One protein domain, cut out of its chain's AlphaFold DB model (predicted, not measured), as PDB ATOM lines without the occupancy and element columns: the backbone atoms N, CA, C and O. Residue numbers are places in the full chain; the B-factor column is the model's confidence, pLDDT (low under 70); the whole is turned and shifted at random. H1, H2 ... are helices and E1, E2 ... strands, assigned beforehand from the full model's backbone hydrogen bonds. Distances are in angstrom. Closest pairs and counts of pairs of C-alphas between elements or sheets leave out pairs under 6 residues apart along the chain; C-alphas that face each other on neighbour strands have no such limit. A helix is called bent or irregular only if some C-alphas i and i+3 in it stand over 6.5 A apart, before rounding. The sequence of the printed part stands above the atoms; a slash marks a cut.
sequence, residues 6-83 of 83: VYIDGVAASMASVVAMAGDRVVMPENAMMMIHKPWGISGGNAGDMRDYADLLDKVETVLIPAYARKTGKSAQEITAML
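AT A GLANCE: This is residues 6 to 83 of the 83 residues of the protein "Clp protease ClpP" of Escherichia sp. 93.0816 (UniProt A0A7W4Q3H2). A small two-stranded sheet, E1 and E3, with the short helix H1 packed close by and E2 off to one side, makes a small head, while the long helix H2 runs from beside this head far out beyond it and makes the long axis. After H2 the chain folds back into H3, which packs crosswise on residues 65 to 69 of H2, and the stretch from residue 36 to residue 46 reaches from the sheet out to the far end of H2. The printed part has 78 residues with three named helices and three named strands in the order E1, H1, E2, E3, H2, H3; the sheet E1, E3 is parallel and the class is mostly helix. The whole is loose, with a radius of gyration of the C-alphas of 14.6 A and spans of 46 by 25 by 18 A.

IN THESE COORDINATES: Find C-alpha 11 at (22.705, 48.609, 5.065); here E1 begins, residues 11 to 13. Its partner E3 covers residues 33 to 35. H1 is residues 15 to 20, 8.8 A from first to last C-alpha, and E2 is residues 25 to 27. Then look at C-alpha 47 at (-1.014, 27.801, 22.984), from which H2, residues 47 to 72, runs 37.6 A to C-alpha 72 at (15.870, 60.708, 16.350). H2 is neither bent nor irregular, but only just: C-alphas 63 and 66 are 6.5 A apart. H3, residues 76 to 82, is 10.0 A long and ends at C-alpha 82 at (7.447, 52.984, 11.866).

HOW THE PARTS SIT: Start at the sheet, where E1 and E3 are parallel at 2 degrees; C-alphas 12 and 34 face each other at 5.0 A, and N 12 and O 33 are within hydrogen-bond range at 2.9 A, as are N 35 and O 12 at 2.9 A. The closest C-alphas of H1 and E3, those of Ser 17 and Met 34, are 6.5 A apart. H1 and H2 only just touch, with 3 pairs of C-alphas within 8 A, through residues 64 to 68 of H2 alone; the closest are those of Val 18 and Ala 67, 6.5 A. They run the same way at a shallow tilt of 19 degrees. H3 touches H2 at its residues 65 to 69 alone, about perpendicular at 73 degrees, with the C-alphas of Ala 69 and Ala 76 closest at 6.0 A. H1 and H3 are apart. E2 pairs with no named strand, but residues 6 to 7 pair with its residues 26 to 27, parallel. Every O i to N i+4 pair is within hydrogen-bond range in H1 and H3, and 19 of 22 are in H2.

THE WHOLE: Look for the two C-alphas farthest apart at Pro 29 and Asn 46, 46.3 A. The link from E3 to H2, 11 residues, is long, and the other links are tight. The printed part has no cut and ends at Leu 83, the chain's last residue. Mean pLDDT of the printed part is 97.3, and no printed residue is under 70.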
ATOM      1  N   VAL A   6      29.524  55.753  14.212       98.19
ATOM      2  CA  VAL A   6      29.039  54.585  13.465       98.19
ATOM      3  C   VAL A   6      28.981  54.927  11.979       98.19
ATOM      4  O   VAL A   6      28.374  55.925  11.589       98.19
ATOM      5  N   TYR A   7      29.580  54.075  11.153       98.38
ATOM      6  CA  TYR A   7      29.533  54.163   9.694       98.38
ATOM      7  C   TYR A   7      28.623  53.063   9.150       98.38
ATOM      8  O   TYR A   7      28.739  51.906   9.555       98.38
ATOM      9  N   ILE A   8      27.701  53.425   8.257       98.44
ATOM     10  CA  ILE A   8      26.820  52.478   7.566       98.44
ATOM     11  C   ILE A   8      27.039  52.669   6.072       98.44
ATOM     12  O   ILE A   8      26.398  53.514   5.461       98.44
ATOM     13  N   ASP A   9      27.928  51.877   5.484       98.00
ATOM     14  CA  ASP A   9      28.328  52.043   4.078       98.00
ATOM     15  C   ASP A   9      27.375  51.362   3.079       98.00
ATOM     16  O   ASP A   9      27.471  51.582   1.874       98.00
ATOM     17  N   GLY A  10      26.454  50.524   3.569       98.25
ATOM     18  CA  GLY A  10      25.527  49.754   2.735       98.25
ATOM     19  C   GLY A  10      24.145  49.615   3.357       98.25
ATOM     20  O   GLY A  10      23.196  50.245   2.903       98.25
ATOM     21  N   VAL A  11      24.001  48.798   4.402       98.31
ATOM     22  CA  VAL A  11      22.705  48.609   5.065       98.31
ATOM     23  C   VAL A  11      22.856  48.410   6.571       98.31
ATOM     24  O   VAL A  11      23.668  47.606   7.022       98.31
ATOM     25  N   ALA A  12      22.030  49.115   7.344       98.50
ATOM     26  CA  ALA A  12      21.756  48.811   8.744       98.50
ATOM     27  C   ALA A  12      20.283  48.412   8.865       98.50
ATOM     28  O   ALA A  12      19.383  49.247   8.808       98.50
ATOM     29  N   ALA A  13      20.042  47.110   8.981       98.00
ATOM     30  CA  ALA A  13      18.712  46.521   8.997       98.00
ATOM     31  C   ALA A  13      18.472  45.762  10.304       98.00
ATOM     32  O   ALA A  13      19.364  45.062  10.792       98.00
ATOM     33  N   SER A  14      17.253  45.855  10.841       97.25
ATOM     34  CA  SER A  14      16.844  45.122  12.045       97.25
ATOM     35  C   SER A  14      17.749  45.444  13.244       97.25
ATOM     36  O   SER A  14      17.975  46.604  13.553       97.25
ATOM     37  N   MET A  15      18.328  44.469  13.941       96.88
ATOM     38  CA  MET A  15      19.132  44.768  15.132       96.88
ATOM     39  C   MET A  15      20.351  45.678  14.858       96.88
ATOM     40  O   MET A  15      20.772  46.429  15.739       96.88
ATOM     41  N   ALA A  16      20.884  45.684  13.630       97.94
ATOM     42  CA  ALA A  16      21.969  46.592  13.253       97.94
ATOM     43  C   ALA A  16      21.543  48.070  13.306       97.94
ATOM     44  O   ALA A  16      22.346  48.922  13.693       97.94
ATOM     45  N   SER A  17      20.285  48.385  12.974       97.62
ATOM     46  CA  SER A  17      19.784  49.759  13.059       97.62
ATOM     47  C   SER A  17      19.649  50.227  14.506       97.62
ATOM     48  O   SER A  17      19.987  51.373  14.790       97.62
ATOM     49  N   VAL A  18      19.301  49.343  15.448       97.00
ATOM     50  CA  VAL A  18      19.327  49.657  16.889       97.00
ATOM     51  C   VAL A  18      20.748  49.969  17.358       97.00
ATOM     52  O   VAL A  18      20.964  50.965  18.045       97.00
ATOM     53  N   VAL A  19      21.727  49.129  16.994       96.88
ATOM     54  CA  VAL A  19      23.132  49.330  17.389       96.88
ATOM     55  C   VAL A  19      23.649  50.669  16.865       96.88
ATOM     56  O   VAL A  19      24.325  51.392  17.597       96.88
ATOM     57  N   ALA A  20      23.265  51.058  15.647       97.94
ATOM     58  CA  ALA A  20      23.623  52.361  15.097       97.94
ATOM     59  C   ALA A  20      23.113  53.538  15.945       97.94
ATOM     60  O   ALA A  20      23.769  54.579  16.008       97.94
ATOM     61  N   MET A  21      21.984  53.381  16.647       97.12
ATOM     62  CA  MET A  21      21.449  54.428  17.523       97.12
ATOM     63  C   MET A  21      22.305  54.665  18.777       97.12
ATOM     64  O   MET A  21      22.130  55.693  19.429       97.12
ATOM     65  N   ALA A  22      23.220  53.749  19.120       94.25
ATOM     66  CA  ALA A  22      24.143  53.913  20.244       94.25
ATOM     67  C   ALA A  22      25.335  54.832  19.928       94.25
ATOM     68  O   ALA A  22      26.013  55.268  20.855       94.25
ATOM     69  N   GLY A  23      25.602  55.123  18.649       96.38
ATOM     70  CA  GLY A  23      26.658  56.052  18.256       96.38
ATOM     71  C   GLY A  23      26.281  57.502  18.545       96.38
ATOM     72  O   GLY A  23      25.132  57.897  18.346       96.38
ATOM     73  N   ASP A  24      27.253  58.324  18.921       95.88
ATOM     74  CA  ASP A  24      27.109  59.777  19.030       95.88
ATOM     75  C   ASP A  24      26.896  60.393  17.638       95.88
ATOM     76  O   ASP A  24      25.958  61.165  17.411       95.88
ATOM     77  N   ARG A  25      27.664  59.923  16.646       96.94
ATOM     78  CA  ARG A  25      27.542  60.295  15.228       96.94
ATOM     79  C   ARG A  25      27.242  59.068  14.367       96.94
ATOM     80  O   ARG A  25      27.881  58.035  14.517       96.94
ATOM     81  N   VAL A  26      26.294  59.197  13.439       97.81
ATOM     82  CA  VAL A  26      26.000  58.174  12.422       97.81
ATOM     83  C   VAL A  26      26.273  58.781  11.051       97.81
ATOM     84  O   VAL A  26      25.745  59.847  10.738       97.81
ATOM     85  N   VAL A  27      27.126  58.134  10.258       98.25
ATOM     86  CA  VAL A  27      27.486  58.556   8.900       98.25
ATOM     87  C   VAL A  27      26.965  57.517   7.916       98.25
ATOM     88  O   VAL A  27      27.307  56.341   8.016       98.25
ATOM     89  N   MET A  28      26.131  57.964   6.977       98.31
ATOM     90  CA  MET A  28      25.554  57.136   5.920       98.31
ATOM     91  C   MET A  28      25.728  57.857   4.577       98.31
ATOM     92  O   MET A  28      25.309  59.014   4.483       98.31
ATOM     93  N   PRO A  29      26.344  57.238   3.554       98.12
ATOM     94  CA  PRO A  29      26.308  57.759   2.195       98.12
ATOM     95  C   PRO A  29      24.886  57.649   1.619       98.12
ATOM     96  O   PRO A  29      24.075  56.851   2.086       98.12
ATOM     97  N   GLU A  30      24.571  58.438   0.588       97.31
ATOM     98  CA  GLU A  30      23.211  58.538   0.021       97.31
ATOM     99  C   GLU A  30      22.654  57.211  -0.516       97.31
ATOM    100  O   GLU A  30      21.442  57.024  -0.585       97.31
ATOM    101  N   ASN A  31      23.532  56.280  -0.894       97.31
ATOM    102  CA  ASN A  31      23.162  54.960  -1.394       97.31
ATOM    103  C   ASN A  31      23.006  53.900  -0.288       97.31
ATOM    104  O   ASN A  31      22.678  52.756  -0.609       97.31
ATOM    105  N   ALA A  32      23.253  54.242   0.980       98.38
ATOM    106  CA  ALA A  32      23.049  53.330   2.097       98.38
ATOM    107  C   ALA A  32      21.591  53.321   2.576       98.38
ATOM    108  O   ALA A  32      20.850  54.293   2.435       98.38
ATOM    109  N   MET A  33      21.180  52.211   3.187       97.94
ATOM    110  CA  MET A  33      19.809  51.989   3.641       97.94
ATOM    111  C   MET A  33      19.738  51.768   5.153       97.94
ATOM    112  O   MET A  33      20.563  51.072   5.747       97.94
ATOM    113  N   MET A  34      18.702  52.332   5.771       97.62
ATOM    114  CA  MET A  34      18.312  52.077   7.157       97.62
ATOM    115  C   MET A  34      16.952  51.381   7.152       97.62
ATOM    116  O   MET A  34      16.010  51.894   6.549       97.62
ATOM    117  N   MET A  35      16.841  50.238   7.827       97.75
ATOM    118  CA  MET A  35      15.584  49.498   7.942       97.75
ATOM    119  C   MET A  35      15.302  49.157   9.404       97.75
ATOM    120  O   MET A  35      16.131  48.561  10.100       97.75
ATOM    121  N   ILE A  36      14.115  49.545   9.857       97.31
ATOM    122  CA  ILE A  36      13.566  49.189  11.161       97.31
ATOM    123  C   ILE A  36      12.273  48.410  10.930       97.31
ATOM    124  O   ILE A  36      11.576  48.654   9.948       97.31
ATOM    125  N   HIS A  37      11.993  47.452  11.804       97.75
ATOM    126  CA  HIS A  37      10.752  46.688  11.804       97.75
ATOM    127  C   HIS A  37      10.499  46.128  13.207       97.75
ATOM    128  O   HIS A  37      11.431  46.055  14.021       97.75
ATOM    129  N   LYS A  38       9.266  45.698  13.490       96.94
ATOM    130  CA  LYS A  38       8.929  44.995  14.739       96.94
ATOM    131  C   LYS A  38       9.823  43.773  14.971       96.94
ATOM    132  O   LYS A  38      10.137  43.071  14.005       96.94
ATOM    133  N   PRO A  39      10.182  43.455  16.229       97.31
ATOM    134  CA  PRO A  39      10.847  42.199  16.551       97.31
ATOM    135  C   PRO A  39      10.108  41.024  15.915       97.31
ATOM    136  O   PRO A  39       8.891  40.892  16.040       97.31
ATOM    137  N   TRP A  40      10.850  40.185  15.206       97.25
ATOM    138  CA  TRP A  40      10.286  39.065  14.472       97.25
ATOM    139  C   TRP A  40      10.989  37.780  14.869       97.25
ATOM    140  O   TRP A  40      12.206  37.749  15.063       97.25
ATOM    141  N   GLY A  41      10.217  36.703  14.923       96.25
ATOM    142  CA  GLY A  41      10.755  35.363  14.994       96.25
ATOM    143  C   GLY A  41       9.656  34.316  14.920       96.25
ATOM    144  O   GLY A  41       8.520  34.606  14.544       96.25
ATOM    145  N   ILE A  42      10.015  33.081  15.244       97.12
ATOM    146  CA  ILE A  42       9.163  31.909  15.086       97.12
ATOM    147  C   ILE A  42       9.184  31.079  16.368       97.12
ATOM    148  O   ILE A  42      10.231  30.910  16.990       97.12
ATOM    149  N   SER A  43       8.024  30.551  16.745       96.81
ATOM    150  CA  SER A  43       7.872  29.630  17.868       96.81
ATOM    151  C   SER A  43       6.960  28.473  17.473       96.81
ATOM    152  O   SER A  43       6.102  28.612  16.599       96.81
ATOM    153  N   GLY A  44       7.171  27.321  18.104       97.25
ATOM    154  CA  GLY A  44       6.353  26.127  17.957       97.25
ATOM    155  C   GLY A  44       6.129  25.494  19.325       97.25
ATOM    156  O   GLY A  44       7.045  25.447  20.142       97.25
ATOM    157  N   GLY A  45       4.912  25.020  19.573       96.94
ATOM    158  CA  GLY A  45       4.514  24.512  20.880       96.94
ATOM    159  C   GLY A  45       3.005  24.570  21.066       96.94
ATOM    160  O   GLY A  45       2.244  24.675  20.101       96.94
ATOM    161  N   ASN A  46       2.569  24.486  22.318       98.44
ATOM    162  CA  ASN A  46       1.169  24.658  22.676       98.44
ATOM    163  C   ASN A  46       0.783  26.153  22.725       98.44
ATOM    164  O   ASN A  46       1.605  27.051  22.554       98.44
ATOM    165  N   ALA A  47      -0.498  26.434  22.973       98.38
ATOM    166  CA  ALA A  47      -1.014  27.801  22.984       98.38
ATOM    167  C   ALA A  47      -0.416  28.700  24.090       98.38
ATOM    168  O   ALA A  47      -0.465  29.919  23.955       98.38
ATOM    169  N   GLY A  48       0.084  28.134  25.191       98.38
ATOM    170  CA  GLY A  48       0.846  28.862  26.211       98.38
ATOM    171  C   GLY A  48       2.199  29.304  25.664       98.38
ATOM    172  O   GLY A  48       2.467  30.498  25.626       98.38
ATOM    173  N   ASP A  49       2.965  28.368  25.099       98.25
ATOM    174  CA  ASP A  49       4.291  28.643  24.520       98.25
ATOM    175  C   ASP A  49       4.238  29.744  23.445       98.25
ATOM    176  O   ASP A  49       5.111  30.610  23.362       98.25
ATOM    177  N   MET A  50       3.189  29.737  22.614       98.50
ATOM    178  CA  MET A  50       2.998  30.759  21.581       98.50
ATOM    179  C   MET A  50       2.668  32.143  22.159       98.50
ATOM    180  O   MET A  50       3.100  33.143  21.589       98.50
ATOM    181  N   ARG A  51       1.918  32.219  23.269       98.56
ATOM    182  CA  ARG A  51       1.609  33.496  23.939       98.56
ATOM    183  C   ARG A  51       2.829  34.050  24.658       98.56
ATOM    184  O   ARG A  51       3.156  35.208  24.443       98.56
ATOM    185  N   ASP A  52       3.556  33.208  25.389       98.44
ATOM    186  CA  ASP A  52       4.792  33.607  26.070       98.44
ATOM    187  C   ASP A  52       5.827  34.153  25.071       98.44
ATOM    188  O   ASP A  52       6.542  35.117  25.351       98.44
ATOM    189  N   TYR A  53       5.891  33.566  23.870       98.44
ATOM    190  CA  TYR A  53       6.753  34.067  22.805       98.44
ATOM    191  C   TYR A  53       6.282  35.411  22.231       98.44
ATOM    192  O   TYR A  53       7.113  36.280  21.972       98.44
ATOM    193  N   ALA A  54       4.973  35.603  22.047       98.44
ATOM    194  CA  ALA A  54       4.423  36.892  21.626       98.44
ATOM    195  C   ALA A  54       4.723  37.987  22.665       98.44
ATOM    196  O   ALA A  54       5.261  39.035  22.307       98.44
ATOM    197  N   ASP A  55       4.508  37.696  23.952       98.44
ATOM    198  CA  ASP A  55       4.815  38.603  25.062       98.44
ATOM    199  C   ASP A  55       6.314  38.948  25.116       98.44
ATOM    200  O   ASP A  55       6.704  40.077  25.430       98.44
ATOM    201  N   LEU A  56       7.183  37.988  24.777       98.25
ATOM    202  CA  LEU A  56       8.614  38.237  24.644       98.25
ATOM    203  C   LEU A  56       8.917  39.209  23.497       98.25
ATOM    204  O   LEU A  56       9.719  40.123  23.695       98.25
ATOM    205  N   LEU A  57       8.314  39.030  22.318       98.25
ATOM    206  CA  LEU A  57       8.513  39.941  21.185       98.25
ATOM    207  C   LEU A  57       8.034  41.360  21.521       98.25
ATOM    208  O   LEU A  57       8.782  42.313  21.289       98.25
ATOM    209  N   ASP A  58       6.872  41.494  22.162       97.81
ATOM    210  CA  ASP A  58       6.354  42.781  22.642       97.81
ATOM    211  C   ASP A  58       7.314  43.422  23.651       97.81
ATOM    212  O   ASP A  58       7.664  44.601  23.553       97.81
ATOM    213  N   LYS A  59       7.834  42.634  24.601       97.62
ATOM    214  CA  LYS A  59       8.833  43.120  25.557       97.62
ATOM    215  C   LYS A  59      10.100  43.600  24.853       97.62
ATOM    216  O   LYS A  59      10.615  44.660  25.206       97.62
ATOM    217  N   VAL A  60      10.603  42.862  23.864       96.75
ATOM    218  CA  VAL A  60      11.757  43.308  23.072       96.75
ATOM    219  C   VAL A  60      11.430  44.633  22.380       96.75
ATOM    220  O   VAL A  60      12.227  45.561  22.483       96.75
ATOM    221  N   GLU A  61      10.246  44.783  21.780       96.56
ATOM    222  CA  GLU A  61       9.818  46.028  21.125       96.56
ATOM    223  C   GLU A  61       9.911  47.225  22.083       96.56
ATOM    224  O   GLU A  61      10.550  48.234  21.762       96.56
ATOM    225  N   THR A  62       9.384  47.082  23.305       95.44
ATOM    226  CA  THR A  62       9.441  48.143  24.329       95.44
ATOM    227  C   THR A  62      10.866  48.534  24.731       95.44
ATOM    228  O   THR A  62      11.107  49.687  25.091       95.44
ATOM    229  N   VAL A  63      11.826  47.607  24.643       94.12
ATOM    230  CA  VAL A  63      13.242  47.860  24.953       94.12
ATOM    231  C   VAL A  63      13.956  48.570  23.798       94.12
ATOM    232  O   VAL A  63      14.859  49.374  24.042       94.12
ATOM    233  N   LEU A  64      13.553  48.314  22.546       95.69
ATOM    234  CA  LEU A  64      14.184  48.905  21.361       95.69
ATOM    235  C   LEU A  64      13.707  50.338  21.084       95.69
ATOM    236  O   LEU A  64      14.518  51.185  20.700       95.69
ATOM    237  N   ILE A  65      12.422  50.638  21.315       97.00
ATOM    238  CA  ILE A  65      11.822  51.959  21.045       97.00
ATOM    239  C   ILE A  65      12.637  53.125  21.649       97.00
ATOM    240  O   ILE A  65      12.929  54.080  20.921       97.00
ATOM    241  N   PRO A  66      13.080  53.077  22.925       96.56
ATOM    242  CA  PRO A  66      13.858  54.159  23.520       96.56
ATOM    243  C   PRO A  66      15.180  54.461  22.804       96.56
ATOM    244  O   PRO A  66      15.628  55.606  22.840       96.56
ATOM    245  N   ALA A  67      15.825  53.471  22.175       96.31
ATOM    246  CA  ALA A  67      17.071  53.700  21.443       96.31
ATOM    247  C   ALA A  67      16.829  54.603  20.224       96.31
ATOM    248  O   ALA A  67      17.509  55.617  20.060       96.31
ATOM    249  N   TYR A  68      15.801  54.292  19.432       97.69
ATOM    250  CA  TYR A  68      15.408  55.103  18.279       97.69
ATOM    251  C   TYR A  68      14.868  56.473  18.685       97.69
ATOM    252  O   TYR A  68      15.260  57.484  18.101       97.69
ATOM    253  N   ALA A  69      14.007  56.525  19.705       97.44
ATOM    254  CA  ALA A  69      13.423  57.775  20.183       97.44
ATOM    255  C   ALA A  69      14.512  58.759  20.640       97.44
ATOM    256  O   ALA A  69      14.529  59.909  20.206       97.44
ATOM    257  N   ARG A  70      15.490  58.295  21.436       95.94
ATOM    258  CA  ARG A  70      16.615  59.140  21.873       95.94
ATOM    259  C   ARG A  70      17.457  59.652  20.707       95.94
ATOM    260  O   ARG A  70      17.860  60.809  20.733       95.94
ATOM    261  N   LYS A  71      17.737  58.813  19.703       95.62
ATOM    262  CA  LYS A  71      18.607  59.198  18.583       95.62
ATOM    263  C   LYS A  71      17.929  60.147  17.596       95.62
ATOM    264  O   LYS A  71      18.591  61.014  17.035       95.62
ATOM    265  N   THR A  72      16.631  59.967  17.369       95.56
ATOM    266  CA  THR A  72      15.870  60.708  16.350       95.56
ATOM    267  C   THR A  72      15.114  61.915  16.904       95.56
ATOM    268  O   THR A  72      14.711  62.778  16.129       95.56
ATOM    269  N   GLY A  73      14.883  61.971  18.221       96.88
ATOM    270  CA  GLY A  73      14.026  62.973  18.862       96.88
ATOM    271  C   GLY A  73      12.523  62.743  18.656       96.88
ATOM    272  O   GLY A  73      11.720  63.551  19.114       96.88
ATOM    273  N   LYS A  74      12.133  61.657  17.976       97.62
ATOM    274  CA  LYS A  74      10.731  61.281  17.764       97.62
ATOM    275  C   LYS A  74      10.103  60.741  19.041       97.62
ATOM    276  O   LYS A  74      10.773  60.138  19.882       97.62
ATOM    277  N   SER A  75       8.791  60.911  19.161       98.12
ATOM    278  CA  SER A  75       8.020  60.292  20.234       98.12
ATOM    279  C   SER A  75       8.026  58.765  20.111       98.12
ATOM    280  O   SER A  75       8.173  58.204  19.025       98.12
ATOM    281  N   ALA A  76       7.810  58.074  21.232       96.19
ATOM    282  CA  ALA A  76       7.667  56.619  21.229       96.19
ATOM    283  C   ALA A  76       6.548  56.152  20.280       96.19
ATOM    284  O   ALA A  76       6.721  55.160  19.586       96.19
ATOM    285  N   GLN A  77       5.445  56.905  20.193       96.94
ATOM    286  CA  GLN A  77       4.319  56.605  19.301       96.94
ATOM    287  C   GLN A  77       4.705  56.701  17.823       96.94
ATOM    288  O   GLN A  77       4.345  55.824  17.043       96.94
ATOM    289  N   GLU A  78       5.467  57.730  17.438       97.94
ATOM    290  CA  GLU A  78       5.987  57.843  16.073       97.94
ATOM    291  C   GLU A  78       6.937  56.694  15.735       97.94
ATOM    292  O   GLU A  78       6.841  56.147  14.643       97.94
ATOM    293  N   ILE A  79       7.823  56.301  16.660       97.94
ATOM    294  CA  ILE A  79       8.715  55.154  16.443       97.94
ATOM    295  C   ILE A  79       7.907  53.868  16.284       97.94
ATOM    296  O   ILE A  79       8.126  53.151  15.316       97.94
ATOM    297  N   THR A  80       6.950  53.592  17.172       95.81
ATOM    298  CA  THR A  80       6.090  52.401  17.085       95.81
ATOM    299  C   THR A  80       5.337  52.323  15.758       95.81
ATOM    300  O   THR A  80       5.193  51.236  15.217       95.81
ATOM    301  N   ALA A  81       4.886  53.452  15.205       96.69
ATOM    302  CA  ALA A  81       4.202  53.483  13.911       96.69
ATOM    303  C   ALA A  81       5.125  53.199  12.707       96.69
ATOM    304  O   ALA A  81       4.629  52.958  11.608       96.69
ATOM    305  N   MET A  82       6.445  53.268  12.897       95.50
ATOM    306  CA  MET A  82       7.447  52.984  11.866       95.50
ATOM    307  C   MET A  82       8.026  51.561  11.953       95.50
ATOM    308  O   MET A  82       8.758  51.174  11.043       95.50
ATOM    309  N   LEU A  83       7.753  50.820  13.037       91.62
ATOM    310  CA  LEU A  83       8.162  49.421  13.229       91.62
ATOM    311  C   LEU A  83       7.165  48.463  12.568       91.62
ATOM    312  O   LEU A  83       7.642  47.448  12.008       91.62
TER     313      LEU A  83